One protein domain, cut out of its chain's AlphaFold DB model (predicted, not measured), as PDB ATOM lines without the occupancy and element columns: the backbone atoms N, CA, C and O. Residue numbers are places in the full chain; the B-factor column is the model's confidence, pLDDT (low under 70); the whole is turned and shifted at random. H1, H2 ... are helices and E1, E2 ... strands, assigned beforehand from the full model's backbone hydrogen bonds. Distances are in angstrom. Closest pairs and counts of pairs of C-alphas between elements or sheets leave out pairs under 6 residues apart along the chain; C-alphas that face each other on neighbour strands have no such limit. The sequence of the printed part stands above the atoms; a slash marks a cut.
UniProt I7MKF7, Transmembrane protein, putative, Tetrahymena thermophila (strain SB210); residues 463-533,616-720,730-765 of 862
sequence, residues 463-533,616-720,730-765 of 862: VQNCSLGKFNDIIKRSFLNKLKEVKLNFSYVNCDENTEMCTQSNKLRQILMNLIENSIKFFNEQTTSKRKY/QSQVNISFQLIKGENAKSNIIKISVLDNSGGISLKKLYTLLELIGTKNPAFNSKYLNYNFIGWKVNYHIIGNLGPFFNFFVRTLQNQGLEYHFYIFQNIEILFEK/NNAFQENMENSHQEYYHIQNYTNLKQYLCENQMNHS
ATOM      1  N   VAL A 463      12.392   7.179  36.346       74.94
ATOM      2  CA  VAL A 463      13.494   7.266  37.286       74.94
ATOM      3  C   VAL A 463      14.742   6.834  36.516       74.94
ATOM      4  O   VAL A 463      14.728   5.823  35.814       74.94
ATOM      5  N   GLN A 464      15.779   7.662  36.549       82.19
ATOM      6  CA  GLN A 464      17.012   7.424  35.811       82.19
ATOM      7  C   GLN A 464      18.193   7.479  36.768       82.19
ATOM      8  O   GLN A 464      18.279   8.387  37.599       82.19
ATOM      9  N   ASN A 465      19.133   6.558  36.571       86.62
ATOM     10  CA  ASN A 465      20.454   6.641  37.174       86.62
ATOM     11  C   ASN A 465      21.269   7.698  36.426       86.62
ATOM     12  O   ASN A 465      21.457   7.625  35.209       86.62
ATOM     13  N   CYS A 466      21.736   8.707  37.150       89.31
ATOM     14  CA  CYS A 466      22.558   9.784  36.626       89.31
ATOM     15  C   CYS A 466      23.681  10.078  37.620       89.31
ATOM     16  O   CYS A 466      23.418  10.283  38.803       89.31
ATOM     17  N   SER A 467      24.929  10.131  37.150       92.81
ATOM     18  CA  SER A 467      26.035  10.594  37.991       92.81
ATOM     19  C   SER A 467      25.960  12.106  38.201       92.81
ATOM     20  O   SER A 467      25.450  12.841  37.342       92.81
ATOM     21  N   LEU A 468      26.476  12.590  39.333       91.19
ATOM     22  CA  LEU A 468      26.509  14.022  39.636       91.19
ATOM     23  C   LEU A 468      27.312  14.829  38.602       91.19
ATOM     24  O   LEU A 468      26.930  15.956  38.285       91.19
ATOM     25  N   GLY A 469      28.373  14.257  38.028       89.38
ATOM     26  CA  GLY A 469      29.161  14.867  36.952       89.38
ATOM     27  C   GLY A 469      28.348  15.054  35.668       89.38
ATOM     28  O   GLY A 469      28.253  16.165  35.146       89.38
ATOM     29  N   LYS A 470      27.641  14.008  35.211       89.31
ATOM     30  CA  LYS A 470      26.734  14.108  34.050       89.31
ATOM     31  C   LYS A 470      25.633  15.137  34.288       89.31
ATOM     32  O   LYS A 470      25.262  15.888  33.386       89.31
ATOM     33  N   PHE A 471      25.107  15.179  35.507       88.56
ATOM     34  CA  PHE A 471      24.069  16.122  35.883       88.56
ATOM     35  C   PHE A 471      24.577  17.577  35.876       88.56
ATOM     36  O   PHE A 471      23.914  18.459  35.327       88.56
ATOM     37  N   ASN A 472      25.786  17.817  36.392       90.19
ATOM     38  CA  ASN A 472      26.487  19.102  36.328       90.19
ATOM     39  C   ASN A 472      26.664  19.577  34.874       90.19
ATOM     40  O   ASN A 472      26.269  20.694  34.533       90.19
ATOM     41  N   ASP A 473      27.151  18.706  33.988       87.81
ATOM     42  CA  ASP A 473      27.331  19.026  32.568       87.81
ATOM     43  C   ASP A 473      26.028  19.455  31.889       87.81
ATOM     44  O   ASP A 473      26.014  20.394  31.091       87.81
ATOM     45  N   ILE A 474      24.910  18.804  32.218       86.38
ATOM     46  CA  ILE A 474      23.590  19.163  31.685       86.38
ATOM     47  C   ILE A 474      23.182  20.576  32.128       86.38
ATOM     48  O   ILE A 474      22.652  21.350  31.318       86.38
ATOM     49  N   ILE A 475      23.435  20.937  33.390       86.06
ATOM     50  CA  ILE A 475      23.163  22.284  33.907       86.06
ATOM     51  C   ILE A 475      24.079  23.303  33.220       86.06
ATOM     52  O   ILE A 475      23.574  24.259  32.631       86.06
ATOM     53  N   LYS A 476      25.398  23.067  33.186       86.50
ATOM     54  CA  LYS A 476      26.371  23.942  32.504       86.50
ATOM     55  C   LYS A 476      26.001  24.180  31.040       86.50
ATOM     56  O   LYS A 476      25.953  25.328  30.605       86.50
ATOM     57  N   ARG A 477      25.656  23.121  30.293       83.94
ATOM     58  CA  ARG A 477      25.217  23.218  28.887       83.94
ATOM     59  C   ARG A 477      23.993  24.110  28.719       83.94
ATOM     60  O   ARG A 477      23.922  24.888  27.774       83.94
ATOM     61  N   SER A 478      23.049  24.036  29.654       81.94
ATOM     62  CA  SER A 478      21.827  24.844  29.613       81.94
ATOM     63  C   SER A 478      22.091  26.341  29.840       81.94
ATOM     64  O   SER A 478      21.276  27.171  29.443       81.94
ATOM     65  N   PHE A 479      23.238  26.690  30.432       83.06
ATOM     66  CA  PHE A 479      23.668  28.063  30.697       83.06
ATOM     67  C   PHE A 479      24.837  28.536  29.818       83.06
ATOM     68  O   PHE A 479      25.327  29.639  30.039       83.06
ATOM     69  N   LEU A 480      25.241  27.782  28.782       81.44
ATOM     70  CA  LEU A 480      26.344  28.156  27.876       81.44
ATOM     71  C   LEU A 480      26.201  29.585  27.328       81.44
ATOM     72  O   LEU A 480      27.153  30.363  27.352       81.44
ATOM     73  N   ASN A 481      24.986  29.964  26.925       76.06
ATOM     74  CA  ASN A 481      24.700  31.290  26.370       76.06
ATOM     75  C   ASN A 481      24.719  32.419  27.421       76.06
ATOM     76  O   ASN A 481      24.755  33.587  27.050       76.06
ATOM     77  N   LYS A 482      24.702  32.079  28.718       74.75
ATOM     78  CA  LYS A 482      24.724  33.013  29.856       74.75
ATOM     79  C   LYS A 482      26.066  33.009  30.607       74.75
ATOM     80  O   LYS A 482      26.211  33.736  31.583       74.75
ATOM     81  N   LEU A 483      27.073  32.257  30.145       67.56
ATOM     82  CA  LEU A 483      28.389  32.161  30.802       67.56
ATOM     83  C   LEU A 483      29.139  33.498  30.901       67.56
ATOM     84  O   LEU A 483      29.989  33.659  31.769       67.56
ATOM     85  N   LYS A 484      28.829  34.465  30.027       69.12
ATOM     86  CA  LYS A 484      29.390  35.825  30.111       69.12
ATOM     87  C   LYS A 484      28.803  36.639  31.268       69.12
ATOM     88  O   LYS A 484      29.437  37.583  31.723       69.12
ATOM     89  N   GLU A 485      27.602  36.289  31.718       73.31
ATOM     90  CA  GLU A 485      26.875  36.995  32.774       73.31
ATOM     91  C   GLU A 485      27.115  36.348  34.147       73.31
ATOM     92  O   GLU A 485      27.119  37.042  35.168       73.31
ATOM     93  N   VAL A 486      27.305  35.019  34.177       81.44
ATOM     94  CA  VAL A 486      27.219  34.206  35.397       81.44
ATOM     95  C   VAL A 486      28.252  33.085  35.398       81.44
ATOM     96  O   VAL A 486      28.302  32.271  34.474       81.44
ATOM     97  N   LYS A 487      29.018  32.983  36.486       88.12
ATOM     98  CA  LYS A 487      29.939  31.877  36.756       88.12
ATOM     99  C   LYS A 487      29.271  30.851  37.675       88.12
ATOM    100  O   LYS A 487      28.953  31.154  38.824       88.12
ATOM    101  N   LEU A 488      29.065  29.635  37.166       90.19
ATOM    102  CA  LEU A 488      28.526  28.512  37.940       90.19
ATOM    103  C   LEU A 488      29.668  27.681  38.523       90.19
ATOM    104  O   LEU A 488      30.441  27.086  37.770       90.19
ATOM    105  N   ASN A 489      29.745  27.608  39.850       92.56
ATOM    106  CA  ASN A 489      30.723  26.784  40.553       92.56
ATOM    107  C   ASN A 489      30.017  25.617  41.236       92.56
ATOM    108  O   ASN A 489      29.039  25.818  41.949       92.56
ATOM    109  N   PHE A 490      30.535  24.411  41.036       93.19
ATOM    110  CA  PHE A 490      29.999  23.193  41.632       93.19
ATOM    111  C   PHE A 490      30.982  22.665  42.670       93.19
ATOM    112  O   PHE A 490      32.172  22.559  42.376       93.19
ATOM    113  N   SER A 491      30.497  22.352  43.868       95.31
ATOM    114  CA  SER A 491      31.290  21.732  44.929       95.31
ATOM    115  C   SER A 491      30.641  20.440  45.415       95.31
ATOM    116  O   SER A 491      29.417  20.299  45.421       95.31
ATOM    117  N   TYR A 492      31.482  19.492  45.818       95.31
ATOM    118  CA  TYR A 492      31.070  18.173  46.285       95.31
ATOM    119  C   TYR A 492      31.566  17.972  47.717       95.31
ATOM    120  O   TYR A 492      32.749  18.156  48.001       95.31
ATOM    121  N   VAL A 493      30.656  17.635  48.629       94.88
ATOM    122  CA  VAL A 493      30.936  17.393  50.049       94.88
ATOM    123  C   VAL A 493      30.565  15.947  50.355       94.88
ATOM    124  O   VAL A 493      29.422  15.537  50.153       94.88
ATOM    125  N   ASN A 494      31.531  15.151  50.812       94.12
ATOM    126  CA  ASN A 494      31.367  13.711  51.064       94.12
ATOM    127  C   ASN A 494      30.863  12.895  49.849       94.12
ATOM    128  O   ASN A 494      30.377  11.777  50.011       94.12
ATOM    129  N   CYS A 495      30.981  13.452  48.641       94.44
ATOM    130  CA  CYS A 495      30.670  12.830  47.356       94.44
ATOM    131  C   CYS A 495      31.636  13.339  46.282       94.44
ATOM    132  O   CYS A 495      32.467  14.208  46.547       94.44
ATOM    133  N   ASP A 496      31.519  12.790  45.081       94.19
ATOM    134  CA  ASP A 496      32.324  13.129  43.913       94.19
ATOM    135  C   ASP A 496      31.465  13.178  42.634       94.19
ATOM    136  O   ASP A 496      30.256  12.932  42.650       94.19
ATOM    137  N   GLU A 497      32.086  13.489  41.496       92.69
ATOM    138  CA  GLU A 497      31.404  13.533  40.194       92.69
ATOM    139  C   GLU A 497      30.854  12.164  39.751       92.69
ATOM    140  O   GLU A 497      29.907  12.101  38.960       92.69
ATOM    141  N   ASN A 498      31.415  11.073  40.274       92.94
ATOM    142  CA  ASN A 498      31.030   9.703  39.938       92.94
ATOM    143  C   ASN A 498      29.872   9.182  40.791       92.94
ATOM    144  O   ASN A 498      29.272   8.168  40.444       92.94
ATOM    145  N   THR A 499      29.523   9.878  41.872       91.94
ATOM    146  CA  THR A 499      28.425   9.500  42.757       91.94
ATOM    147  C   THR A 499      27.122   9.411  41.959       91.94
ATOM    148  O   THR A 499      26.675  10.387  41.346       91.94
ATOM    149  N   GLU A 500      26.517   8.223  41.948       91.62
ATOM    150  CA  GLU A 500      25.280   7.957  41.217       91.62
ATOM    151  C   GLU A 500      24.047   8.366  42.021       91.62
ATOM    152  O   GLU A 500      23.960   8.155  43.233       91.62
ATOM    153  N   MET A 501      23.072   8.938  41.320       90.12
ATOM    154  CA  MET A 501      21.762   9.287  41.846       90.12
ATOM    155  C   MET A 501      20.682   8.627  40.992       90.12
ATOM    156  O   MET A 501      20.641   8.826  39.778       90.12
ATOM    157  N   CYS A 502      19.788   7.887  41.636       88.62
ATOM    158  CA  CYS A 502      18.593   7.320  41.032       88.62
ATOM    159  C   CYS A 502      17.417   8.258  41.346       88.62
ATOM    160  O   CYS A 502      16.868   8.247  42.448       88.62
ATOM    161  N   THR A 503      17.080   9.159  40.417       86.62
ATOM    162  CA  THR A 503      16.056  10.197  40.642       86.62
ATOM    163  C   THR A 503      15.274  10.539  39.373       86.62
ATOM    164  O   THR A 503      15.596  10.100  38.268       86.62
ATOM    165  N   GLN A 504      14.256  11.393  39.498       83.12
ATOM    166  CA  GLN A 504      13.582  12.006  38.352       83.12
ATOM    167  C   GLN A 504      14.424  13.183  37.826       83.12
ATOM    168  O   GLN A 504      14.128  14.357  38.071       83.12
ATOM    169  N   SER A 505      15.489  12.846  37.094       82.44
ATOM    170  CA  SER A 505      16.548  13.750  36.610       82.44
ATOM    171  C   SER A 505      16.014  15.042  35.971       82.44
ATOM    172  O   SER A 505      16.502  16.135  36.263       82.44
ATOM    173  N   ASN A 506      14.953  14.948  35.165       78.44
ATOM    174  CA  ASN A 506      14.324  16.096  34.507       78.44
ATOM    175  C   ASN A 506      13.699  17.100  35.491       78.44
ATOM    176  O   ASN A 506      13.839  18.308  35.298       78.44
ATOM    177  N   LYS A 507      13.038  16.620  36.554       76.88
ATOM    178  CA  LYS A 507      12.434  17.488  37.579       76.88
ATOM    179  C   LYS A 507      13.505  18.147  38.438       76.88
ATOM    180  O   LYS A 507      13.441  19.353  38.666       76.88
ATOM    181  N   LEU A 508      14.515  17.378  38.852       82.62
ATOM    182  CA  LEU A 508      15.641  17.915  39.612       82.62
ATOM    183  C   LEU A 508      16.387  18.990  38.809       82.62
ATOM    184  O   LEU A 508      16.669  20.073  39.324       82.62
ATOM    185  N   ARG A 509      16.632  18.726  37.517       83.88
ATOM    186  CA  ARG A 509      17.205  19.701  36.582       83.88
ATOM    187  C   ARG A 509      16.365  20.969  36.546       83.88
ATOM    188  O   ARG A 509      16.912  22.053  36.685       83.88
ATOM    189  N   GLN A 510      15.051  20.851  36.371       77.31
ATOM    190  CA  GLN A 510      14.162  22.008  36.305       77.31
ATOM    191  C   GLN A 510      14.206  22.851  37.587       77.31
ATOM    192  O   GLN A 510      14.292  24.075  37.492       77.31
ATOM    193  N   ILE A 511      14.193  22.225  38.771       79.38
ATOM    194  CA  ILE A 511      14.308  22.934  40.058       79.38
ATOM    195  C   ILE A 511      15.608  23.735  40.109       79.38
ATOM    196  O   ILE A 511      15.577  24.935  40.378       79.38
ATOM    197  N   LEU A 512      16.738  23.096  39.806       83.44
ATOM    198  CA  LEU A 512      18.042  23.751  39.860       83.44
ATOM    199  C   LEU A 512      18.190  24.858  38.819       83.44
ATOM    200  O   LEU A 512      18.647  25.945  39.158       83.44
ATOM    201  N   MET A 513      17.735  24.630  37.585       82.44
ATOM    202  CA  MET A 513      17.696  25.667  36.551       82.44
ATOM    203  C   MET A 513      16.900  26.884  37.030       82.44
ATOM    204  O   MET A 513      17.362  28.010  36.878       82.44
ATOM    205  N   ASN A 514      15.740  26.669  37.655       76.81
ATOM    206  CA  ASN A 514      14.913  27.756  38.168       76.81
ATOM    207  C   ASN A 514      15.594  28.518  39.314       76.81
ATOM    208  O   ASN A 514      15.537  29.745  39.332       76.81
ATOM    209  N   LEU A 515      16.236  27.819  40.259       80.81
ATOM    210  CA  LEU A 515      16.976  28.461  41.354       80.81
ATOM    211  C   LEU A 515      18.127  29.315  40.812       80.81
ATOM    212  O   LEU A 515      18.230  30.487  41.165       80.81
ATOM    213  N   ILE A 516      18.912  28.774  39.878       84.50
ATOM    214  CA  ILE A 516      20.008  29.499  39.228       84.50
ATOM    215  C   ILE A 516      19.466  30.718  38.470       84.50
ATOM    216  O   ILE A 516      19.942  31.828  38.678       84.50
ATOM    217  N   GLU A 517      18.439  30.562  37.628       79.19
ATOM    218  CA  GLU A 517      17.853  31.689  36.890       79.19
ATOM    219  C   GLU A 517      17.327  32.797  37.804       79.19
ATOM    220  O   GLU A 517      17.440  33.977  37.462       79.19
ATOM    221  N   ASN A 518      16.768  32.436  38.957       75.19
ATOM    222  CA  ASN A 518      16.295  33.404  39.939       75.19
ATOM    223  C   ASN A 518      17.448  34.177  40.572       75.19
ATOM    224  O   ASN A 518      17.372  35.404  40.635       75.19
ATOM    225  N   SER A 519      18.526  33.495  40.958       79.69
ATOM    226  CA  SER A 519      19.741  34.142  41.455       79.69
ATOM    227  C   SER A 519      20.328  35.125  40.435       79.69
ATOM    228  O   SER A 519      20.686  36.250  40.782       79.69
ATOM    229  N   ILE A 520      20.327  34.761  39.148       78.69
ATOM    230  CA  ILE A 520      20.796  35.631  38.055       78.69
ATOM    231  C   ILE A 520      19.908  36.873  37.914       78.69
ATOM    232  O   ILE A 520      20.398  38.000  37.838       78.69
ATOM    233  N   LYS A 521      18.583  36.689  37.887       76.25
ATOM    234  CA  LYS A 521      17.633  37.808  37.800       76.25
ATOM    235  C   LYS A 521      17.781  38.756  38.983       76.25
ATOM    236  O   LYS A 521      17.810  39.970  38.794       76.25
ATOM    237  N   PHE A 522      17.922  38.197  40.181       73.12
ATOM    238  CA  PHE A 522      18.084  38.970  41.401       73.12
ATOM    239  C   PHE A 522      19.355  39.828  41.367       73.12
ATOM    240  O   PHE A 522      19.316  41.019  41.685       73.12
ATOM    241  N   PHE A 523      20.461  39.264  40.879       73.75
ATOM    242  CA  PHE A 523      21.691  40.010  40.632       73.75
ATOM    243  C   PHE A 523      21.482  41.166  39.632       73.75
ATOM    244  O   PHE A 523      21.876  42.309  39.889       73.75
ATOM    245  N   ASN A 524      20.796  40.905  38.518       73.06
ATOM    246  CA  ASN A 524      20.520  41.906  37.483       73.06
ATOM    247  C   ASN A 524      19.600  43.046  37.973       73.06
ATOM    248  O   ASN A 524      19.779  44.207  37.596       73.06
ATOM    249  N   GLU A 525      18.643  42.776  38.861       70.50
ATOM    250  CA  GLU A 525      17.806  43.812  39.487       70.50
ATOM    251  C   GLU A 525      18.595  44.723  40.438       70.50
ATOM    252  O   GLU A 525      18.400  45.945  40.464       70.50
ATOM    253  N   GLN A 526      19.526  44.162  41.213       67.75
ATOM    254  CA  GLN A 526      20.369  44.959  42.107       67.75
ATOM    255  C   GLN A 526      21.334  45.865  41.331       67.75
ATOM    256  O   GLN A 526      21.538  47.026  41.700       67.75
ATOM    257  N   THR A 527      21.900  45.378  40.226       66.25
ATOM    258  CA  THR A 527      22.798  46.182  39.382       66.25
ATOM    259  C   THR A 527      22.043  47.277  38.621       66.25
ATOM    260  O   THR A 527      22.495  48.426  38.575       66.25
ATOM    261  N   THR A 528      20.856  46.980  38.085       62.03
ATOM    262  CA  THR A 528      20.020  47.966  37.374       62.03
ATOM    263  C   THR A 528      19.434  49.035  38.298       62.03
ATOM    264  O   THR A 528      19.403  50.211  37.923       62.03
ATOM    265  N   SER A 529      19.025  48.683  39.522       58.50
ATOM    266  CA  SER A 529      18.559  49.665  40.512       58.50
ATOM    267  C   SER A 529      19.676  50.625  40.938       58.50
ATOM    268  O   SER A 529      19.452  51.836  40.930       58.50
ATOM    269  N   LYS A 530      20.905  50.140  41.180       56.31
ATOM    270  CA  LYS A 530      22.072  51.011  41.438       56.31
ATOM    271  C   LYS A 530      22.370  51.962  40.265       56.31
ATOM    272  O   LYS A 530      22.647  53.138  40.498       56.31
ATOM    273  N   ARG A 531      22.234  51.504  39.009       51.72
ATOM    274  CA  ARG A 531      22.397  52.353  37.806       51.72
ATOM    275  C   ARG A 531      21.283  53.396  37.634       51.72
ATOM    276  O   ARG A 531      21.556  54.513  37.201       51.72
ATOM    277  N   LYS A 532      20.034  53.086  38.004       45.31
ATOM    278  CA  LYS A 532      18.929  54.067  37.969       45.31
ATOM    279  C   LYS A 532      19.129  55.205  38.973       45.31
ATOM    280  O   LYS A 532      18.854  56.357  38.637       45.31
ATOM    281  N   TYR A 533      19.642  54.912  40.170       44.31
ATOM    282  CA  TYR A 533      19.930  55.948  41.167       44.31
ATOM    283  C   TYR A 533      21.118  56.840  40.779       44.31
ATOM    284  O   TYR A 533      21.043  58.051  40.994       44.31
ATOM    285  N   GLN A 616      31.937  39.060  38.316       61.28
ATOM    286  CA  GLN A 616      30.977  38.187  37.638       61.28
ATOM    287  C   GLN A 616      30.018  37.618  38.683       61.28
ATOM    288  O   GLN A 616      30.444  37.201  39.763       61.28
ATOM    289  N   SER A 617      28.722  37.606  38.370       73.25
ATOM    290  CA  SER A 617      27.743  37.005  39.266       73.25
ATOM    291  C   SER A 617      28.089  35.530  39.445       73.25
ATOM    292  O   SER A 617      28.143  34.763  38.486       73.25
ATOM    293  N   GLN A 618      28.431  35.145  40.669       87.69
ATOM    294  CA  GLN A 618      28.829  33.782  40.977       87.69
ATOM    295  C   GLN A 618      27.681  33.094  41.705       87.69
ATOM    296  O   GLN A 618      27.159  33.620  42.692       87.69
ATOM    297  N   VAL A 619      27.299  31.925  41.198       89.19
ATOM    298  CA  VAL A 619      26.332  31.032  41.837       89.19
ATOM    299  C   VAL A 619      27.069  29.747  42.192       89.19
ATOM    300  O   VAL A 619      27.588  29.053  41.315       89.19
ATOM    301  N   ASN A 620      27.142  29.459  43.488       92.31
ATOM    302  CA  ASN A 620      27.767  28.261  44.029       92.31
ATOM    303  C   ASN A 620      26.690  27.203  44.270       92.31
ATOM    304  O   ASN A 620      25.709  27.462  44.960       92.31
ATOM    305  N   ILE A 621      26.877  26.015  43.708       93.81
ATOM    306  CA  ILE A 621      25.967  24.880  43.836       93.81
ATOM    307  C   ILE A 621      26.737  23.766  44.538       93.81
ATOM    308  O   ILE A 621      27.710  23.254  43.987       93.81
ATOM    309  N   SER A 622      26.324  23.397  45.746       95.38
ATOM    310  CA  SER A 622      26.952  22.321  46.509       95.38
ATOM    311  C   SER A 622      26.062  21.084  46.554       95.38
ATOM    312  O   SER A 622      24.862  21.165  46.823       95.38
ATOM    313  N   PHE A 623      26.668  19.929  46.297       94.62
ATOM    314  CA  PHE A 623      26.075  18.621  46.543       94.62
ATOM    315  C   PHE A 623      26.758  18.012  47.764       94.62
ATOM    316  O   PHE A 623      27.978  17.873  47.784       94.62
ATOM    317  N   GLN A 624      25.983  17.654  48.782       95.81
ATOM    318  CA  GLN A 624      26.477  16.989  49.979       95.81
ATOM    319  C   GLN A 624      25.788  15.637  50.140       95.81
ATOM    320  O   GLN A 624      24.565  15.578  50.266       95.81
ATOM    321  N   LEU A 625      26.567  14.556  50.166       95.00
ATOM    322  CA  LEU A 625      26.051  13.223  50.467       95.00
ATOM    323  C   LEU A 625      26.046  13.005  51.980       95.00
ATOM    324  O   LEU A 625      27.087  13.005  52.637       95.00
ATOM    325  N   ILE A 626      24.854  12.803  52.524       93.19
ATOM    326  CA  ILE A 626      24.621  12.437  53.915       93.19
ATOM    327  C   ILE A 626      24.398  10.929  53.930       93.19
ATOM    328  O   ILE A 626      23.338  10.440  53.530       93.19
ATOM    329  N   LYS A 627      25.436  10.197  54.339       91.62
ATOM    330  CA  LYS A 627      25.383   8.738  54.433       91.62
ATOM    331  C   LYS A 627      24.427   8.341  55.551       91.62
ATOM    332  O   LYS A 627      24.559   8.846  56.661       91.62
ATOM    333  N   GLY A 628      23.470   7.480  55.232       86.75
ATOM    334  CA  GLY A 628      22.614   6.861  56.234       86.75
ATOM    335  C   GLY A 628      23.199   5.543  56.733       86.75
ATOM    336  O   GLY A 628      24.289   5.132  56.336       86.75
ATOM    337  N   GLU A 629      22.450   4.854  57.586       85.00
ATOM    338  CA  GLU A 629      22.807   3.538  58.133       85.00
ATOM    339  C   GLU A 629      22.881   2.472  57.031       85.00
ATOM    340  O   GLU A 629      23.560   1.460  57.189       85.00
ATOM    341  N   ASN A 630      22.201   2.689  55.899       82.12
ATOM    342  CA  ASN A 630      22.294   1.856  54.709       82.12
ATOM    343  C   ASN A 630      22.334   2.718  53.431       82.12
ATOM    344  O   ASN A 630      21.939   3.879  53.417       82.12
ATOM    345  N   ALA A 631      22.794   2.138  52.317       79.94
ATOM    346  CA  ALA A 631      22.902   2.866  51.047       79.94
ATOM    347  C   ALA A 631      21.544   3.379  50.523       79.94
ATOM    348  O   ALA A 631      21.493   4.379  49.810       79.94
ATOM    349  N   LYS A 632      20.440   2.715  50.897       80.06
ATOM    350  CA  LYS A 632      19.076   3.136  50.553       80.06
ATOM    351  C   LYS A 632      18.623   4.370  51.351       80.06
ATOM    352  O   LYS A 632      17.775   5.111  50.865       80.06
ATOM    353  N   SER A 633      19.192   4.617  52.534       82.75
ATOM    354  CA  SER A 633      18.886   5.763  53.398       82.75
ATOM    355  C   SER A 633      19.808   6.963  53.172       82.75
ATOM    356  O   SER A 633      19.692   7.974  53.867       82.75
ATOM    357  N   ASN A 634      20.689   6.896  52.171       89.75
ATOM    358  CA  ASN A 634      21.510   8.022  51.757       89.75
ATOM    359  C   ASN A 634      20.663   9.172  51.199       89.75
ATOM    360  O   ASN A 634      19.751   8.991  50.383       89.75
ATOM    361  N   ILE A 635      21.030  10.384  51.597       90.06
ATOM    362  CA  ILE A 635      20.352  11.618  51.205       90.06
ATOM    363  C   ILE A 635      21.365  12.547  50.558       90.06
ATOM    364  O   ILE A 635      22.507  12.652  50.999       90.06
ATOM    365  N   ILE A 636      20.932  13.251  49.519       91.88
ATOM    366  CA  ILE A 636      21.715  14.310  48.897       91.88
ATOM    367  C   ILE A 636      21.104  15.642  49.322       91.88
ATOM    368  O   ILE A 636      19.958  15.956  48.990       91.88
ATOM    369  N   LYS A 637      21.878  16.428  50.068       93.19
ATOM    370  CA  LYS A 637      21.584  17.832  50.345       93.19
ATOM    371  C   LYS A 637      22.127  18.666  49.194       93.19
ATOM    372  O   LYS A 637      23.296  18.551  48.829       93.19
ATOM    373  N   ILE A 638      21.269  19.499  48.626       91.81
ATOM    374  CA  ILE A 638      21.612  20.384  47.517       91.81
ATOM    375  C   ILE A 638      21.475  21.808  48.015       91.81
ATOM    376  O   ILE A 638      20.384  22.188  48.442       91.81
ATOM    377  N   SER A 639      22.554  22.585  47.934       92.44
ATOM    378  CA  SER A 639      22.544  23.999  48.316       92.44
ATOM    379  C   SER A 639      22.924  24.881  47.132       92.44
ATOM    380  O   SER A 639      23.815  24.547  46.355       92.44
ATOM    381  N   VAL A 640      22.233  26.004  46.978       90.31
ATOM    382  CA  VAL A 640      22.484  27.018  45.955       90.31
ATOM    383  C   VAL A 640      22.670  28.345  46.674       90.31
ATOM    384  O   VAL A 640      21.728  28.853  47.277       90.31
ATOM    385  N   LEU A 641      23.879  28.888  46.608       91.44
ATOM    386  CA  LEU A 641      24.246  30.182  47.170       91.44
ATOM    387  C   LEU A 641      24.515  31.156  46.027       91.44
ATOM    388  O   LEU A 641      25.373  30.900  45.176       91.44
ATOM    389  N   ASP A 642      23.810  32.281  46.020       86.81
ATOM    390  CA  ASP A 642      24.172  33.414  45.176       86.81
ATOM    391  C   ASP A 642      25.001  34.430  45.947       86.81
ATOM    392  O   ASP A 642      24.734  34.686  47.108       86.81
ATOM    393  N   ASN A 643      25.994  35.039  45.302       83.44
ATOM    394  CA  ASN A 643      26.825  36.075  45.926       83.44
ATOM    395  C   ASN A 643      26.186  37.478  45.804       83.44
ATOM    396  O   ASN A 643      26.861  38.460  45.486       83.44
ATOM    397  N   SER A 644      24.864  37.583  45.957       79.88
ATOM    398  CA  SER A 644      24.141  38.856  45.829       79.88
ATOM    399  C   SER A 644      24.166  39.689  47.124       79.88
ATOM    400  O   SER A 644      24.746  39.306  48.133       79.88
ATOM    401  N   GLY A 645      23.520  40.862  47.145       77.00
ATOM    402  CA  GLY A 645      23.405  41.680  48.364       77.00
ATOM    403  C   GLY A 645      22.430  41.146  49.428       77.00
ATOM    404  O   GLY A 645      22.295  41.773  50.479       77.00
ATOM    405  N   GLY A 646      21.730  40.035  49.165       80.94
ATOM    406  CA  GLY A 646      20.667  39.491  50.022       80.94
ATOM    407  C   GLY A 646      19.340  40.261  49.920       80.94
ATOM    408  O   GLY A 646      19.220  41.233  49.166       80.94
ATOM    409  N   ILE A 647      18.319  39.834  50.673       80.00
ATOM    410  CA  ILE A 647      16.999  40.491  50.751       80.00
ATOM    411  C   ILE A 647      16.647  40.900  52.180       80.00
ATOM    412  O   ILE A 647      17.125  40.337  53.157       80.00
ATOM    413  N   SER A 648      15.750  41.880  52.315       83.50
ATOM    414  CA  SER A 648      15.197  42.221  53.624       83.50
ATOM    415  C   SER A 648      14.301  41.099  54.154       83.50
ATOM    416  O   SER A 648      13.595  40.441  53.386       83.50
ATOM    417  N   LEU A 649      14.243  40.946  55.482       82.88
ATOM    418  CA  LEU A 649      13.397  39.945  56.147       82.88
ATOM    419  C   LEU A 649      11.920  40.035  55.734       82.88
ATOM    420  O   LEU A 649      11.253  39.017  55.593       82.88
ATOM    421  N   LYS A 650      11.408  41.244  55.461       81.44
ATOM    422  CA  LYS A 650      10.041  41.438  54.951       81.44
ATOM    423  C   LYS A 650       9.849  40.815  53.564       81.44
ATOM    424  O   LYS A 650       8.822  40.191  53.324       81.44
ATOM    425  N   LYS A 651      10.820  40.974  52.657       77.31
ATOM    426  CA  LYS A 651      10.779  40.349  51.326       77.31
ATOM    427  C   LYS A 651      10.946  38.834  51.420       77.31
ATOM    428  O   LYS A 651      10.264  38.118  50.699       77.31
ATOM    429  N   LEU A 652      11.802  38.363  52.329       81.56
ATOM    430  CA  LEU A 652      11.975  36.939  52.616       81.56
ATOM    431  C   LEU A 652      10.685  36.303  53.150       81.56
ATOM    432  O   LEU A 652      10.311  35.220  52.719       81.56
ATOM    433  N   TYR A 653       9.965  37.002  54.029       80.56
ATOM    434  CA  TYR A 653       8.656  36.570  54.512       80.56
ATOM    435  C   TYR A 653       7.649  36.415  53.368       80.56
ATOM    436  O   TYR A 653       7.038  35.359  53.231       80.56
ATOM    437  N   THR A 654       7.518  37.434  52.513       74.31
ATOM    438  CA  THR A 654       6.626  37.372  51.345       74.31
ATOM    439  C   THR A 654       7.016  36.235  50.400       74.31
ATOM    440  O   THR A 654       6.148  35.561  49.858       74.31
ATOM    441  N   LEU A 655       8.315  35.983  50.235       73.94
ATOM    442  CA  LEU A 655       8.827  34.865  49.448       73.94
ATOM    443  C   LEU A 655       8.387  33.513  50.025       73.94
ATOM    444  O   LEU A 655       7.807  32.712  49.301       73.94
ATOM    445  N   LEU A 656       8.591  33.281  51.324       74.81
ATOM    446  CA  LEU A 656       8.174  32.044  51.996       74.81
ATOM    447  C   LEU A 656       6.654  31.843  51.967       74.81
ATOM    448  O   LEU A 656       6.189  30.724  51.755       74.81
ATOM    449  N   GLU A 657       5.884  32.922  52.119       72.62
ATOM    450  CA  GLU A 657       4.424  32.905  52.004       72.62
ATOM    451  C   GLU A 657       3.982  32.460  50.602       72.62
ATOM    452  O   GLU A 657       3.140  31.574  50.480       72.62
ATOM    453  N   LEU A 658       4.590  33.005  49.541       66.44
ATOM    454  CA  LEU A 658       4.268  32.642  48.158       66.44
ATOM    455  C   LEU A 658       4.579  31.169  47.856       66.44
ATOM    456  O   LEU A 658       3.757  30.495  47.236       66.44
ATOM    457  N   ILE A 659       5.720  30.656  48.324       65.44
ATOM    458  CA  ILE A 659       6.126  29.251  48.122       65.44
ATOM    459  C   ILE A 659       5.170  28.291  48.835       65.44
ATOM    460  O   ILE A 659       4.868  27.220  48.314       65.44
ATOM    461  N   GLY A 660       4.676  28.680  50.014       60.12
ATOM    462  CA  GLY A 660       3.732  27.888  50.801       60.12
ATOM    463  C   GLY A 660       2.306  27.840  50.238       60.12
ATOM    464  O   GLY A 660       1.503  27.025  50.699       60.12
ATOM    465  N   THR A 661       1.954  28.676  49.253       60.19
ATOM    466  CA  THR A 661       0.605  28.655  48.664       60.19
ATOM    467  C   THR A 661       0.418  27.468  47.716       60.19
ATOM    468  O   THR A 661       1.072  27.357  46.686       60.19
ATOM    469  N   LYS A 662      -0.547  26.591  48.032       51.31
ATOM    470  CA  LYS A 662      -0.893  25.394  47.236       51.31
ATOM    471  C   LYS A 662      -1.424  25.699  45.823       51.31
ATOM    472  O   LYS A 662      -1.618  24.773  45.044       51.31
ATOM    473  N   ASN A 663      -1.719  26.961  45.496       45.78
ATOM    474  CA  ASN A 663      -2.272  27.344  44.198       45.78
ATOM    475  C   ASN A 663      -1.918  28.807  43.835       45.78
ATOM    476  O   ASN A 663      -2.692  29.722  44.135       45.78
ATOM    477  N   PRO A 664      -0.751  29.069  43.214       46.50
ATOM    478  CA  PRO A 664      -0.302  30.428  42.886       46.50
ATOM    479  C   PRO A 664      -1.167  31.130  41.820       46.50
ATOM    480  O   PRO A 664      -1.089  32.348  41.676       46.50
ATOM    481  N   ALA A 665      -2.026  30.392  41.105       40.81
ATOM    482  CA  ALA A 665      -2.800  30.884  39.962       40.81
ATOM    483  C   ALA A 665      -3.932  31.879  40.306       40.81
ATOM    484  O   ALA A 665      -4.430  32.553  39.411       40.81
ATOM    485  N   PHE A 666      -4.334  32.004  41.578       40.53
ATOM    486  CA  PHE A 666      -5.523  32.782  41.968       40.53
ATOM    487  C   PHE A 666      -5.241  34.031  42.816       40.53
ATOM    488  O   PHE A 666      -6.179  34.699  43.249       40.53
ATOM    489  N   ASN A 667      -3.975  34.398  43.052       46.12
ATOM    490  CA  ASN A 667      -3.658  35.591  43.840       46.12
ATOM    491  C   ASN A 667      -3.243  36.761  42.937       46.12
ATOM    492  O   ASN A 667      -2.151  36.772  42.382       46.12
ATOM    493  N   SER A 668      -4.079  37.797  42.829       44.53
ATOM    494  CA  SER A 668      -3.798  39.007  42.033       44.53
ATOM    495  C   SER A 668      -2.501  39.728  42.430       44.53
ATOM    496  O   SER A 668      -1.911  40.441  41.619       44.53
ATOM    497  N   LYS A 669      -1.996  39.496  43.652       44.09
ATOM    498  CA  LYS A 669      -0.709  40.025  44.122       44.09
ATOM    499  C   LYS A 669       0.497  39.434  43.378       44.09
ATOM    500  O   LYS A 669       1.539  40.078  43.370       44.09
ATOM    501  N   TYR A 670       0.363  38.273  42.728       47.94
ATOM    502  CA  TYR A 670       1.439  37.622  41.961       47.94
ATOM    503  C   TYR A 670       1.874  38.438  40.729       47.94
ATOM    504  O   TYR A 670       3.040  38.400  40.349       47.94
ATOM    505  N   LEU A 671       0.960  39.214  40.129       45.12
ATOM    506  CA  LEU A 671       1.210  39.992  38.905       45.12
ATOM    507  C   LEU A 671       2.079  41.245  39.125       45.12
ATOM    508  O   LEU A 671       2.614  41.782  38.161       45.12
ATOM    509  N   ASN A 672       2.232  41.703  40.375       39.94
ATOM    510  CA  ASN A 672       2.879  42.982  40.701       39.94
ATOM    511  C   ASN A 672       4.273  42.850  41.342       39.94
ATOM    512  O   ASN A 672       4.923  43.867  41.600       39.94
ATOM    513  N   TYR A 673       4.756  41.636  41.620       46.34
ATOM    514  CA  TYR A 673       6.086  41.448  42.203       46.34
ATOM    515  C   TYR A 673       7.149  41.326  41.108       46.34
ATOM    516  O   TYR A 673       7.383  40.257  40.556       46.34
ATOM    517  N   ASN A 674       7.822  42.446  40.823       45.78
ATOM    518  CA  ASN A 674       8.990  42.483  39.934       45.78
ATOM    519  C   ASN A 674      10.155  41.642  40.454       45.78
ATOM    520  O   ASN A 674      10.951  41.175  39.657       45.78
ATOM    521  N   PHE A 675      10.242  41.448  41.769       47.88
ATOM    522  CA  PHE A 675      11.244  40.584  42.356       47.88
ATOM    523  C   PHE A 675      10.622  39.202  42.539       47.88
ATOM    524  O   PHE A 675       9.693  39.034  43.324       47.88
ATOM    525  N   ILE A 676      11.221  38.224  41.858       49.25
ATOM    526  CA  ILE A 676      11.120  36.797  42.169       49.25
ATOM    527  C   ILE A 676       9.905  36.071  41.537       49.25
ATOM    528  O   ILE A 676       8.901  35.765  42.171       49.25
ATOM    529  N   GLY A 677      10.041  35.712  40.253       46.84
ATOM    530  CA  GLY A 677       9.122  34.814  39.539       46.84
ATOM    531  C   GLY A 677       9.415  33.335  39.813       46.84
ATOM    532  O   GLY A 677      10.087  32.678  39.014       46.84
ATOM    533  N   TRP A 678       8.936  32.793  40.935       52.97
ATOM    534  CA  TRP A 678       9.216  31.397  41.294       52.97
ATOM    535  C   TRP A 678       8.422  30.395  40.458       52.97
ATOM    536  O   TRP A 678       7.255  30.123  40.696       52.97
ATOM    537  N   LYS A 679       9.135  29.783  39.506       52.16
ATOM    538  CA  LYS A 679       8.780  28.534  38.810       52.16
ATOM    539  C   LYS A 679       9.115  27.273  39.630       52.16
ATOM    540  O   LYS A 679       9.091  26.168  39.092       52.16
ATOM    541  N   VAL A 680       9.507  27.403  40.900       51.72
ATOM    542  CA  VAL A 680       9.788  26.247  41.764       51.72
ATOM    543  C   VAL A 680       8.493  25.866  42.461       51.72
ATOM    544  O   VAL A 680       8.105  26.445  43.469       51.72
ATOM    545  N   ASN A 681       7.801  24.910  41.861       53.66
ATOM    546  CA  ASN A 681       6.578  24.357  42.404       53.66
ATOM    547  C   ASN A 681       6.967  23.467  43.598       53.66
ATOM    548  O   ASN A 681       7.663  22.467  43.424       53.66
ATOM    549  N   TYR A 682       6.571  23.845  44.815       55.44
ATOM    550  CA  TYR A 682       6.854  23.096  46.047       55.44
ATOM    551  C   TYR A 682       6.396  21.624  45.951       55.44
ATOM    552  O   TYR A 682       7.049  20.727  46.484       55.44
ATOM    553  N   HIS A 683       5.357  21.357  45.149       55.19
ATOM    554  CA  HIS A 683       4.925  20.006  44.784       55.19
ATOM    555  C   HIS A 683       6.007  19.172  44.076       55.19
ATOM    556  O   HIS A 683       6.021  17.954  44.210       55.19
ATOM    557  N   ILE A 684       6.921  19.787  43.318       53.47
ATOM    558  CA  ILE A 684       7.998  19.081  42.609       53.47
ATOM    559  C   ILE A 684       9.095  18.660  43.595       53.47
ATOM    560  O   ILE A 684       9.549  17.525  43.512       53.47
ATOM    561  N   ILE A 685       9.474  19.519  44.551       57.38
ATOM    562  CA  ILE A 685      10.477  19.181  45.581       57.38
ATOM    563  C   ILE A 685       9.940  18.084  46.510       57.38
ATOM    564  O   ILE A 685      10.640  17.106  46.758       57.38
ATOM    565  N   GLY A 686       8.673  18.186  46.932       55.50
ATOM    566  CA  GLY A 686       8.027  17.175  47.779       55.50
ATOM    567  C   GLY A 686       7.883  15.793  47.131       55.50
ATOM    568  O   GLY A 686       7.693  14.812  47.836       55.50
ATOM    569  N   ASN A 687       8.013  15.697  45.803       58.41
ATOM    570  CA  ASN A 687       7.999  14.425  45.081       58.41
ATOM    571  C   ASN A 687       9.393  13.788  44.930       58.41
ATOM    572  O   ASN A 687       9.471  12.672  44.432       58.41
ATOM    573  N   LEU A 688      10.482  14.489  45.283       62.34
ATOM    574  CA  LEU A 688      11.869  14.038  45.077       62.34
ATOM    575  C   LEU A 688      12.595  13.637  46.370       62.34
ATOM    576  O   LEU A 688      13.676  13.048  46.308       62.34
ATOM    577  N   GLY A 689      12.039  13.968  47.534       61.12
ATOM    578  CA  GLY A 689      12.707  13.787  48.817       61.12
ATOM    579  C   GLY A 689      11.736  13.617  49.986       61.12
ATOM    580  O   GLY A 689      10.563  13.961  49.859       61.12
ATOM    581  N   PRO A 690      12.215  13.116  51.136       47.59
ATOM    582  CA  PRO A 690      11.361  12.764  52.271       47.59
ATOM    583  C   PRO A 690      10.777  13.959  53.042       47.59
ATOM    584  O   PRO A 690       9.987  13.750  53.959       47.59
ATOM    585  N   PHE A 691      11.139  15.208  52.714       56.84
ATOM    586  CA  PHE A 691      10.823  16.345  53.577       56.84
ATOM    587  C   PHE A 691      10.244  17.550  52.848       56.84
ATOM    588  O   PHE A 691      10.813  18.110  51.918       56.84
ATOM    589  N   PHE A 692       9.125  18.006  53.401       56.94
ATOM    590  CA  PHE A 692       8.375  19.218  53.091       56.94
ATOM    591  C   PHE A 692       9.143  20.532  53.357       56.94
ATOM    592  O   PHE A 692       8.547  21.600  53.379       56.94
ATOM    593  N   ASN A 693      10.455  20.513  53.594       66.56
ATOM    594  CA  ASN A 693      11.172  21.713  54.015       66.56
ATOM    595  C   ASN A 693      12.168  22.170  52.951       66.56
ATOM    596  O   ASN A 693      13.203  21.560  52.704       66.56
ATOM    597  N   PHE A 694      11.801  23.277  52.313       79.50
ATOM    598  CA  PHE A 694      12.685  24.104  51.517       79.50
ATOM    599  C   PHE A 694      13.206  25.228  52.419       79.50
ATOM    600  O   PHE A 694      12.411  25.974  53.004       79.50
ATOM    601  N   PHE A 695      14.526  25.311  52.559       86.38
ATOM    602  CA  PHE A 695      15.193  26.187  53.515       86.38
ATOM    603  C   PHE A 695      15.833  27.374  52.803       86.38
ATOM    604  O   PHE A 695      16.473  27.218  51.763       86.38
ATOM    605  N   VAL A 696      15.667  28.563  53.379       87.19
ATOM    606  CA  VAL A 696      16.210  29.817  52.853       87.19
ATOM    607  C   VAL A 696      16.830  30.621  53.975       87.19
ATOM    608  O   VAL A 696      16.181  30.887  54.986       87.19
ATOM    609  N   ARG A 697      18.050  31.104  53.765       88.19
ATOM    610  CA  ARG A 697      18.618  32.173  54.585       88.19
ATOM    611  C   ARG A 697      19.084  33.318  53.705       88.19
ATOM    612  O   ARG A 697      19.478  33.130  52.558       88.19
ATOM    613  N   THR A 698      18.995  34.520  54.256       86.12
ATOM    614  CA  THR A 698      19.557  35.722  53.646       86.12
ATOM    615  C   THR A 698      20.764  36.132  54.469       86.12
ATOM    616  O   THR A 698      20.636  36.410  55.658       86.12
ATOM    617  N   LEU A 699      21.932  36.174  53.840       80.44
ATOM    618  CA  LEU A 699      23.167  36.615  54.468       80.44
ATOM    619  C   LEU A 699      23.502  38.000  53.918       80.44
ATOM    620  O   LEU A 699      23.616  38.214  52.708       80.44
ATOM    621  N   GLN A 700      23.606  38.986  54.806       73.44
ATOM    622  CA  GLN A 700      23.868  40.359  54.391       73.44
ATOM    623  C   GLN A 700      25.239  40.431  53.701       73.44
ATOM    624  O   GLN A 700      26.241  40.012  54.271       73.44
ATOM    625  N   ASN A 701      25.273  40.953  52.470       73.38
ATOM    626  CA  ASN A 701      26.463  41.016  51.602       73.38
ATOM    627  C   ASN A 701      27.025  39.664  51.120       73.38
ATOM    628  O   ASN A 701      28.070  39.652  50.474       73.38
ATOM    629  N   GLN A 702      26.355  38.551  51.415       76.88
ATOM    630  CA  GLN A 702      26.724  37.216  50.928       76.88
ATOM    631  C   GLN A 702      25.600  36.553  50.130       76.88
ATOM    632  O   GLN A 702      25.838  35.513  49.535       76.88
ATOM    633  N   GLY A 703      24.414  37.163  50.092       85.75
ATOM    634  CA  GLY A 703      23.332  36.828  49.178       85.75
ATOM    635  C   GLY A 703      22.272  35.923  49.775       85.75
ATOM    636  O   GLY A 703      21.960  35.998  50.967       85.75
ATOM    637  N   LEU A 704      21.636  35.145  48.909       86.12
ATOM    638  CA  LEU A 704      20.610  34.181  49.268       86.12
ATOM    639  C   LEU A 704      21.169  32.776  49.156       86.12
ATOM    640  O   LEU A 704      21.754  32.399  48.141       86.12
ATOM    641  N   GLU A 705      20.925  31.996  50.200       89.06
ATOM    642  CA  GLU A 705      21.237  30.580  50.213       89.06
ATOM    643  C   GLU A 705      19.958  29.773  50.341       89.06
ATOM    644  O   GLU A 705      19.164  29.959  51.271       89.06
ATOM    645  N   TYR A 706      19.785  28.869  49.389       87.75
ATOM    646  CA  TYR A 706      18.686  27.926  49.315       87.75
ATOM    647  C   TYR A 706      19.236  26.530  49.520       87.75
ATOM    648  O   TYR A 706      20.245  26.191  48.906       87.75
ATOM    649  N   HIS A 707      18.558  25.686  50.287       89.75
ATOM    650  CA  HIS A 707      18.868  24.264  50.251       89.75
ATOM    651  C   HIS A 707      17.638  23.381  50.448       89.75
ATOM    652  O   HIS A 707      16.615  23.793  51.003       89.75
ATOM    653  N   PHE A 708      17.742  22.153  49.951       88.50
ATOM    654  CA  PHE A 708      16.731  21.112  50.086       88.50
ATOM    655  C   PHE A 708      17.382  19.725  50.049       88.50
ATOM    656  O   PHE A 708      18.542  19.573  49.660       88.50
ATOM    657  N   TYR A 709      16.622  18.716  50.466       89.00
ATOM    658  CA  TYR A 709      17.085  17.341  50.629       89.00
ATOM    659  C   TYR A 709      16.322  16.411  49.688       89.00
ATOM    660  O   TYR A 709      15.095  16.483  49.608       89.00
ATOM    661  N   ILE A 710      17.036  15.529  48.992       88.88
ATOM    662  CA  ILE A 710      16.452  14.502  48.116       88.88
ATOM    663  C   ILE A 710      17.020  13.124  48.449       88.88
ATOM    664  O   ILE A 710      18.137  13.014  48.955       88.88
ATOM    665  N   PHE A 711      16.276  12.064  48.138       87.56
ATOM    666  CA  PHE A 711      16.830  10.714  48.228       87.56
ATOM    667  C   PHE A 711      17.938  10.531  47.187       87.56
ATOM    668  O   PHE A 711      17.780  10.956  46.040       87.56
ATOM    669  N   GLN A 712      19.027   9.848  47.553       89.50
ATOM    670  CA  GLN A 712      19.980   9.370  46.547       89.50
ATOM    671  C   GLN A 712      19.312   8.344  45.617       89.50
ATOM    672  O   GLN A 712      19.570   8.360  44.414       89.50
ATOM    673  N   ASN A 713      18.441   7.487  46.167       88.50
ATOM    674  CA  ASN A 713      17.613   6.555  45.410       88.50
ATOM    675  C   ASN A 713      16.121   6.784  45.693       88.50
ATOM    676  O   ASN A 713      15.614   6.406  46.746       88.50
ATOM    677  N   ILE A 714      15.418   7.397  44.739       83.62
ATOM    678  CA  ILE A 714      13.993   7.726  44.836       83.62
ATOM    679  C   ILE A 714      13.081   6.495  44.753       83.62
ATOM    680  O   ILE A 714      11.913   6.582  45.128       83.62
ATOM    681  N   GLU A 715      13.584   5.350  44.275       82.38
ATOM    682  CA  GLU A 715      12.783   4.127  44.130       82.38
ATOM    683  C   GLU A 715      12.261   3.601  45.465       82.38
ATOM    684  O   GLU A 715      11.226   2.937  45.495       82.38
ATOM    685  N   ILE A 716      12.899   3.993  46.572       76.75
ATOM    686  CA  ILE A 716      12.429   3.718  47.933       76.75
ATOM    687  C   ILE A 716      10.988   4.201  48.176       76.75
ATOM    688  O   ILE A 716      10.282   3.623  48.994       76.75
ATOM    689  N   LEU A 717      10.515   5.219  47.443       73.12
ATOM    690  CA  LEU A 717       9.136   5.715  47.528       73.12
ATOM    691  C   LEU A 717       8.105   4.793  46.854       73.12
ATOM    692  O   LEU A 717       6.907   4.954  47.086       73.12
ATOM    693  N   PHE A 718       8.543   3.862  46.002       73.12
ATOM    694  CA  PHE A 718       7.670   2.965  45.238       73.12
ATOM    695  C   PHE A 718       7.649   1.525  45.781       73.12
ATOM    696  O   PHE A 718       6.829   0.720  45.332       73.12
ATOM    697  N   GLU A 719       8.506   1.189  46.750       69.62
ATOM    698  CA  GLU A 719       8.509  -0.116  47.421       69.62
ATOM    699  C   GLU A 719       7.312  -0.204  48.408       69.62
ATOM    700  O   GLU A 719       7.103   0.669  49.247       69.62
ATOM    701  N   LYS A 720       6.460  -1.236  48.282       55.06
ATOM    702  CA  LYS A 720       5.119  -1.308  48.918       55.06
ATOM    703  C   LYS A 720       5.087  -1.760  50.391       55.06
ATOM    704  O   LYS A 720       4.005  -1.797  50.978       55.06
ATOM    705  N   ASN A 730      17.910   7.613  59.160       83.31
ATOM    706  CA  ASN A 730      19.165   8.372  58.996       83.31
ATOM    707  C   ASN A 730      19.399   9.425  60.107       83.31
ATOM    708  O   ASN A 730      18.927  10.561  60.002       83.31
ATOM    709  N   ASN A 731      20.160   9.068  61.148       86.25
ATOM    710  CA  ASN A 731      20.460   9.959  62.281       86.25
ATOM    711  C   ASN A 731      21.289  11.181  61.854       86.25
ATOM    712  O   ASN A 731      21.008  12.304  62.270       86.25
ATOM    713  N   ALA A 732      22.269  10.986  60.964       88.19
ATOM    714  CA  ALA A 732      23.088  12.079  60.434       88.19
ATOM    715  C   ALA A 732      22.235  13.092  59.655       88.19
ATOM    716  O   ALA A 732      22.490  14.299  59.663       88.19
ATOM    717  N   PHE A 733      21.195  12.611  58.981       89.50
ATOM    718  CA  PHE A 733      20.219  13.467  58.338       89.50
ATOM    719  C   PHE A 733      19.348  14.216  59.347       89.50
ATOM    720  O   PHE A 733      19.137  15.410  59.148       89.50
ATOM    721  N   GLN A 734      18.870  13.562  60.411       87.00
ATOM    722  CA  GLN A 734      18.091  14.230  61.460       87.00
ATOM    723  C   GLN A 734      18.883  15.388  62.075       87.00
ATOM    724  O   GLN A 734      18.378  16.505  62.125       87.00
ATOM    725  N   GLU A 735      20.157  15.168  62.398       89.56
ATOM    726  CA  GLU A 735      21.058  16.215  62.893       89.56
ATOM    727  C   GLU A 735      21.215  17.368  61.882       89.56
ATOM    728  O   GLU A 735      21.063  18.544  62.216       89.56
ATOM    729  N   ASN A 736      21.451  17.060  60.599       89.75
ATOM    730  CA  ASN A 736      21.540  18.084  59.549       89.75
ATOM    731  C   ASN A 736      20.228  18.864  59.380       89.75
ATOM    732  O   ASN A 736      20.241  20.062  59.072       89.75
ATOM    733  N   MET A 737      19.098  18.188  59.556       86.44
ATOM    734  CA  MET A 737      17.776  18.782  59.473       86.44
ATOM    735  C   MET A 737      17.520  19.728  60.647       86.44
ATOM    736  O   MET A 737      17.069  20.850  60.420       86.44
ATOM    737  N   GLU A 738      17.865  19.324  61.869       86.88
ATOM    738  CA  GLU A 738      17.793  20.162  63.069       86.88
ATOM    739  C   GLU A 738      18.675  21.410  62.935       86.88
ATOM    740  O   GLU A 738      18.193  22.525  63.141       86.88
ATOM    741  N   ASN A 739      19.914  21.256  62.459       89.62
ATOM    742  CA  ASN A 739      20.803  22.387  62.166       89.62
ATOM    743  C   ASN A 739      20.189  23.339  61.125       89.62
ATOM    744  O   ASN A 739      20.242  24.562  61.257       89.62
ATOM    745  N   SER A 740      19.527  22.791  60.104       89.38
ATOM    746  CA  SER A 740      18.848  23.597  59.080       89.38
ATOM    747  C   SER A 740      17.637  24.346  59.638       89.38
ATOM    748  O   SER A 740      17.399  25.489  59.254       89.38
ATOM    749  N   HIS A 741      16.897  23.742  60.569       85.69
ATOM    750  CA  HIS A 741      15.794  24.393  61.278       85.69
ATOM    751  C   HIS A 741      16.252  25.550  62.170       85.69
ATOM    752  O   HIS A 741      15.505  26.516  62.337       85.69
ATOM    753  N   GLN A 742      17.463  25.466  62.722       85.50
ATOM    754  CA  GLN A 742      18.052  26.526  63.536       85.50
ATOM    755  C   GLN A 742      18.608  27.672  62.679       85.50
ATOM    756  O   GLN A 742      18.399  28.842  63.000       85.50
ATOM    757  N   GLU A 743      19.295  27.355  61.579       87.69
ATOM    758  CA  GLU A 743      20.020  28.349  60.777       87.69
ATOM    759  C   GLU A 743      19.197  28.995  59.648       87.69
ATOM    760  O   GLU A 743      19.568  30.062  59.148       87.69
ATOM    761  N   TYR A 744      18.107  28.362  59.200       88.56
ATOM    762  CA  TYR A 744      17.371  28.777  58.004       88.56
ATOM    763  C   TYR A 744      15.886  28.998  58.279       88.56
ATOM    764  O   TYR A 744      15.249  28.351  59.108       88.56
ATOM    765  N   TYR A 745      15.292  29.882  57.482       85.19
ATOM    766  CA  TYR A 745      13.851  30.057  57.437       85.19
ATOM    767  C   TYR A 745      13.217  29.028  56.498       85.19
ATOM    768  O   TYR A 745      13.744  28.731  55.428       85.19
ATOM    769  N   HIS A 746      12.051  28.508  56.870       83.12
ATOM    770  CA  HIS A 746      11.297  27.545  56.067       83.12
ATOM    771  C   HIS A 746       9.787  27.747  56.249       83.12
ATOM    772  O   HIS A 746       9.331  28.467  57.142       83.12
ATOM    773  N   ILE A 747       8.996  27.098  55.392       72.62
ATOM    774  CA  ILE A 747       7.539  27.296  55.291       72.62
ATOM    775  C   ILE A 747       6.800  26.926  56.580       72.62
ATOM    776  O   ILE A 747       5.770  27.513  56.870       72.62
ATOM    777  N   GLN A 748       7.309  25.997  57.387       71.75
ATOM    778  CA  GLN A 748       6.655  25.625  58.649       71.75
ATOM    779  C   GLN A 748       6.951  26.619  59.793       71.75
ATOM    780  O   GLN A 748       6.267  26.588  60.808       71.75
ATOM    781  N   ASN A 749       7.918  27.533  59.624       71.81
ATOM    782  CA  ASN A 749       8.378  28.486  60.650       71.81
ATOM    783  C   ASN A 749       8.146  29.965  60.252       71.81
ATOM    784  O   ASN A 749       8.549  30.902  60.939       71.81
ATOM    785  N   TYR A 750       7.453  30.223  59.135       73.44
ATOM    786  CA  TYR A 750       7.170  31.596  58.689       73.44
ATOM    787  C   TYR A 750       6.220  32.367  59.629       73.44
ATOM    788  O   TYR A 750       6.207  33.598  59.600       73.44
ATOM    789  N   THR A 751       5.448  31.685  60.484       72.69
ATOM    790  CA  THR A 751       4.619  32.305  61.534       72.69
ATOM    791  C   THR A 751       5.470  33.013  62.584       72.69
ATOM    792  O   THR A 751       5.143  34.136  62.963       72.69
ATOM    793  N   ASN A 752       6.606  32.430  62.971       74.94
ATOM    794  CA  ASN A 752       7.550  33.060  63.895       74.94
ATOM    795  C   ASN A 752       8.234  34.267  63.236       74.94
ATOM    796  O   ASN A 752       8.382  35.316  63.861       74.94
ATOM    797  N   LEU A 753       8.549  34.183  61.936       77.00
ATOM    798  CA  LEU A 753       9.038  35.333  61.161       77.00
ATOM    799  C   LEU A 753       7.980  36.450  61.063       77.00
ATOM    800  O   LEU A 753       8.314  37.630  61.186       77.00
ATOM    801  N   LYS A 754       6.698  36.097  60.888       79.19
ATOM    802  CA  LYS A 754       5.571  37.045  60.911       79.19
ATOM    803  C   LYS A 754       5.485  37.755  62.259       79.19
ATOM    804  O   LYS A 754       5.356  38.975  62.295       79.19
ATOM    805  N   GLN A 755       5.580  36.994  63.348       80.25
ATOM    806  CA  GLN A 755       5.530  37.517  64.706       80.25
ATOM    807  C   GLN A 755       6.707  38.462  64.985       80.25
ATOM    808  O   GLN A 755       6.479  39.601  65.390       80.25
ATOM    809  N   TYR A 756       7.933  38.064  64.635       80.69
ATOM    810  CA  TYR A 756       9.130  38.904  64.752       80.69
ATOM    811  C   TYR A 756       9.009  40.225  63.968       80.69
ATOM    812  O   TYR A 756       9.371  41.300  64.453       80.69
ATOM    813  N   LEU A 757       8.454  40.180  62.750       81.06
ATOM    814  CA  LEU A 757       8.202  41.383  61.950       81.06
ATOM    815  C   LEU A 757       7.130  42.289  62.580       81.06
ATOM    816  O   LEU A 757       7.284  43.514  62.550       81.06
ATOM    817  N   CYS A 758       6.071  41.717  63.162       78.62
ATOM    818  CA  CYS A 758       5.027  42.459  63.875       78.62
ATOM    819  C   CYS A 758       5.565  43.132  65.150       78.62
ATOM    820  O   CYS A 758       5.289  44.310  65.388       78.62
ATOM    821  N   GLU A 759       6.372  42.426  65.942       79.94
ATOM    822  CA  GLU A 759       6.987  42.944  67.170       79.94
ATOM    823  C   GLU A 759       7.967  44.090  66.873       79.94
ATOM    824  O   GLU A 759       7.930  45.138  67.527       79.94
ATOM    825  N   ASN A 760       8.769  43.967  65.812       73.56
ATOM    826  CA  ASN A 760       9.666  45.037  65.371       73.56
ATOM    827  C   ASN A 760       8.922  46.277  64.852       73.56
ATOM    828  O   ASN A 760       9.368  47.403  65.089       73.56
ATOM    829  N   GLN A 761       7.770  46.110  64.195       72.31
ATOM    830  CA  GLN A 761       6.923  47.239  63.789       72.31
ATOM    831  C   GLN A 761       6.273  47.932  64.994       72.31
ATOM    832  O   GLN A 761       6.272  49.165  65.071       72.31
ATOM    833  N   MET A 762       5.789  47.161  65.973       65.38
ATOM    834  CA  MET A 762       5.250  47.682  67.235       65.38
ATOM    835  C   MET A 762       6.314  48.476  68.008       65.38
ATOM    836  O   MET A 762       6.042  49.592  68.459       65.38
ATOM    837  N   ASN A 763       7.549  47.974  68.081       63.72
ATOM    838  CA  ASN A 763       8.661  48.657  68.745       63.72
ATOM    839  C   ASN A 763       9.119  49.924  68.000       63.72
ATOM    840  O   ASN A 763       9.366  50.949  68.643       63.72
ATOM    841  N   HIS A 764       9.144  49.923  66.662       57.56
ATOM    842  CA  HIS A 764       9.416  51.135  65.879       57.56
ATOM    843  C   HIS A 764       8.316  52.196  66.027       57.56
ATOM    844  O   HIS A 764       8.629  53.381  66.158       57.56
ATOM    845  N   SER A 765       7.040  51.794  66.087       55.75
ATOM    846  CA  SER A 765       5.921  52.724  66.302       55.75
ATOM    847  C   SER A 765       5.951  53.369  67.698       55.75
ATOM    848  O   SER A 765       5.699  54.568  67.831       55.75
TER     849      SER A 765
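What this domain is: This is residues 463 to 533, 616 to 720 and 730 to 765 of the 862 residues of the protein "Transmembrane protein, putative" of Tetrahymena thermophila (strain SB210) (UniProt I7MKF7). A twisted five-stranded sheet is the core of three layers, meaning helices on both faces of a sheet: H1, H2 and H3 on one face, H7 on the other. The long helix H2 runs along the strands over E4 and E5 and sticks out with residues 528 to 533, H8 sticks out with residues 758 to 765, and the small strand pair E1 and E3 lies near the beginning of H2. The printed part has 212 residues with eight named helices and seven named strands, in the order E1 H1 E2 E3 H2 E4 E5 H3 H4 H5 E6 E7 H6 H7 H8. The large sheet, E2 E4 E5 E7 E6, is mixed, and the class is mixed, helices and strands. The whole is compact, with a radius of gyration of the C-alphas of 17.9 A and spans of 55 by 40 by 33 A.

Where its parts are: Look for the large sheet in E2, residues 486 to 493, E4, 617 to 626 and 28.8 A long, E5, 635 to 642, E7, 703 to 711 and 26.9 A long, and E6, 695 to 699. E1, 464 to 467, and E3, 500 to 503, form the small antiparallel sheet. Find C-alpha 505 at (16.548, 13.750, 36.610); from there H2 runs 42.6 A to residue 533. The other helices are H1, 468 to 478, H3, 649 to 660, H4, 668 to 672, H5, 682 to 686, H6, 714 to 717, H7, 731 to 743, and H8, 750 to 765, which ends at (5.921, 52.724, 66.302).

How they stand to each other: E2 and E4 are parallel, with N 487 and O 617 at 2.8 A. E4 and E5 form an antiparallel hairpin, with N 622 and O 639 at 2.8 A. H2 is on the sheet at a height of 8.9 A, over E4 and E5; Ser 519 and Asp 642 have the closest C-alphas of H2 and E5, 5.8 A apart. H1 touches H2 at a steep tilt of 48 degrees, closest at the C-alphas of Ile 475 and Met 513, 7.0 A. H7 has a height of 9.2 A over the sheet. H3 touches H8, closest at the C-alphas of Tyr 653 and Tyr 750, 6.7 A. H5 only grazes the sheet with residues 685 to 686; H4 and H6 are not on it. Every O i to N i+4 pair is within hydrogen-bond range in H1, H2, H3, H5, H7 and H8; H4 has 0 of 1, but 2 of 2 O i to N i+3 pairs, and H6 is too short for an i+4 pair.

The domain as a whole: The C-alphas of Tyr 533 and Lys 720, the two farthest apart, are 59.6 A apart. Residues 534 to 615 and 721 to 729 are not printed; the gaps are 21.2 A and 19.8 A between C-alphas. Of the links printed whole, none is long. Look for low confidence above all in residues 658 to 693, where pLDDT is under 70.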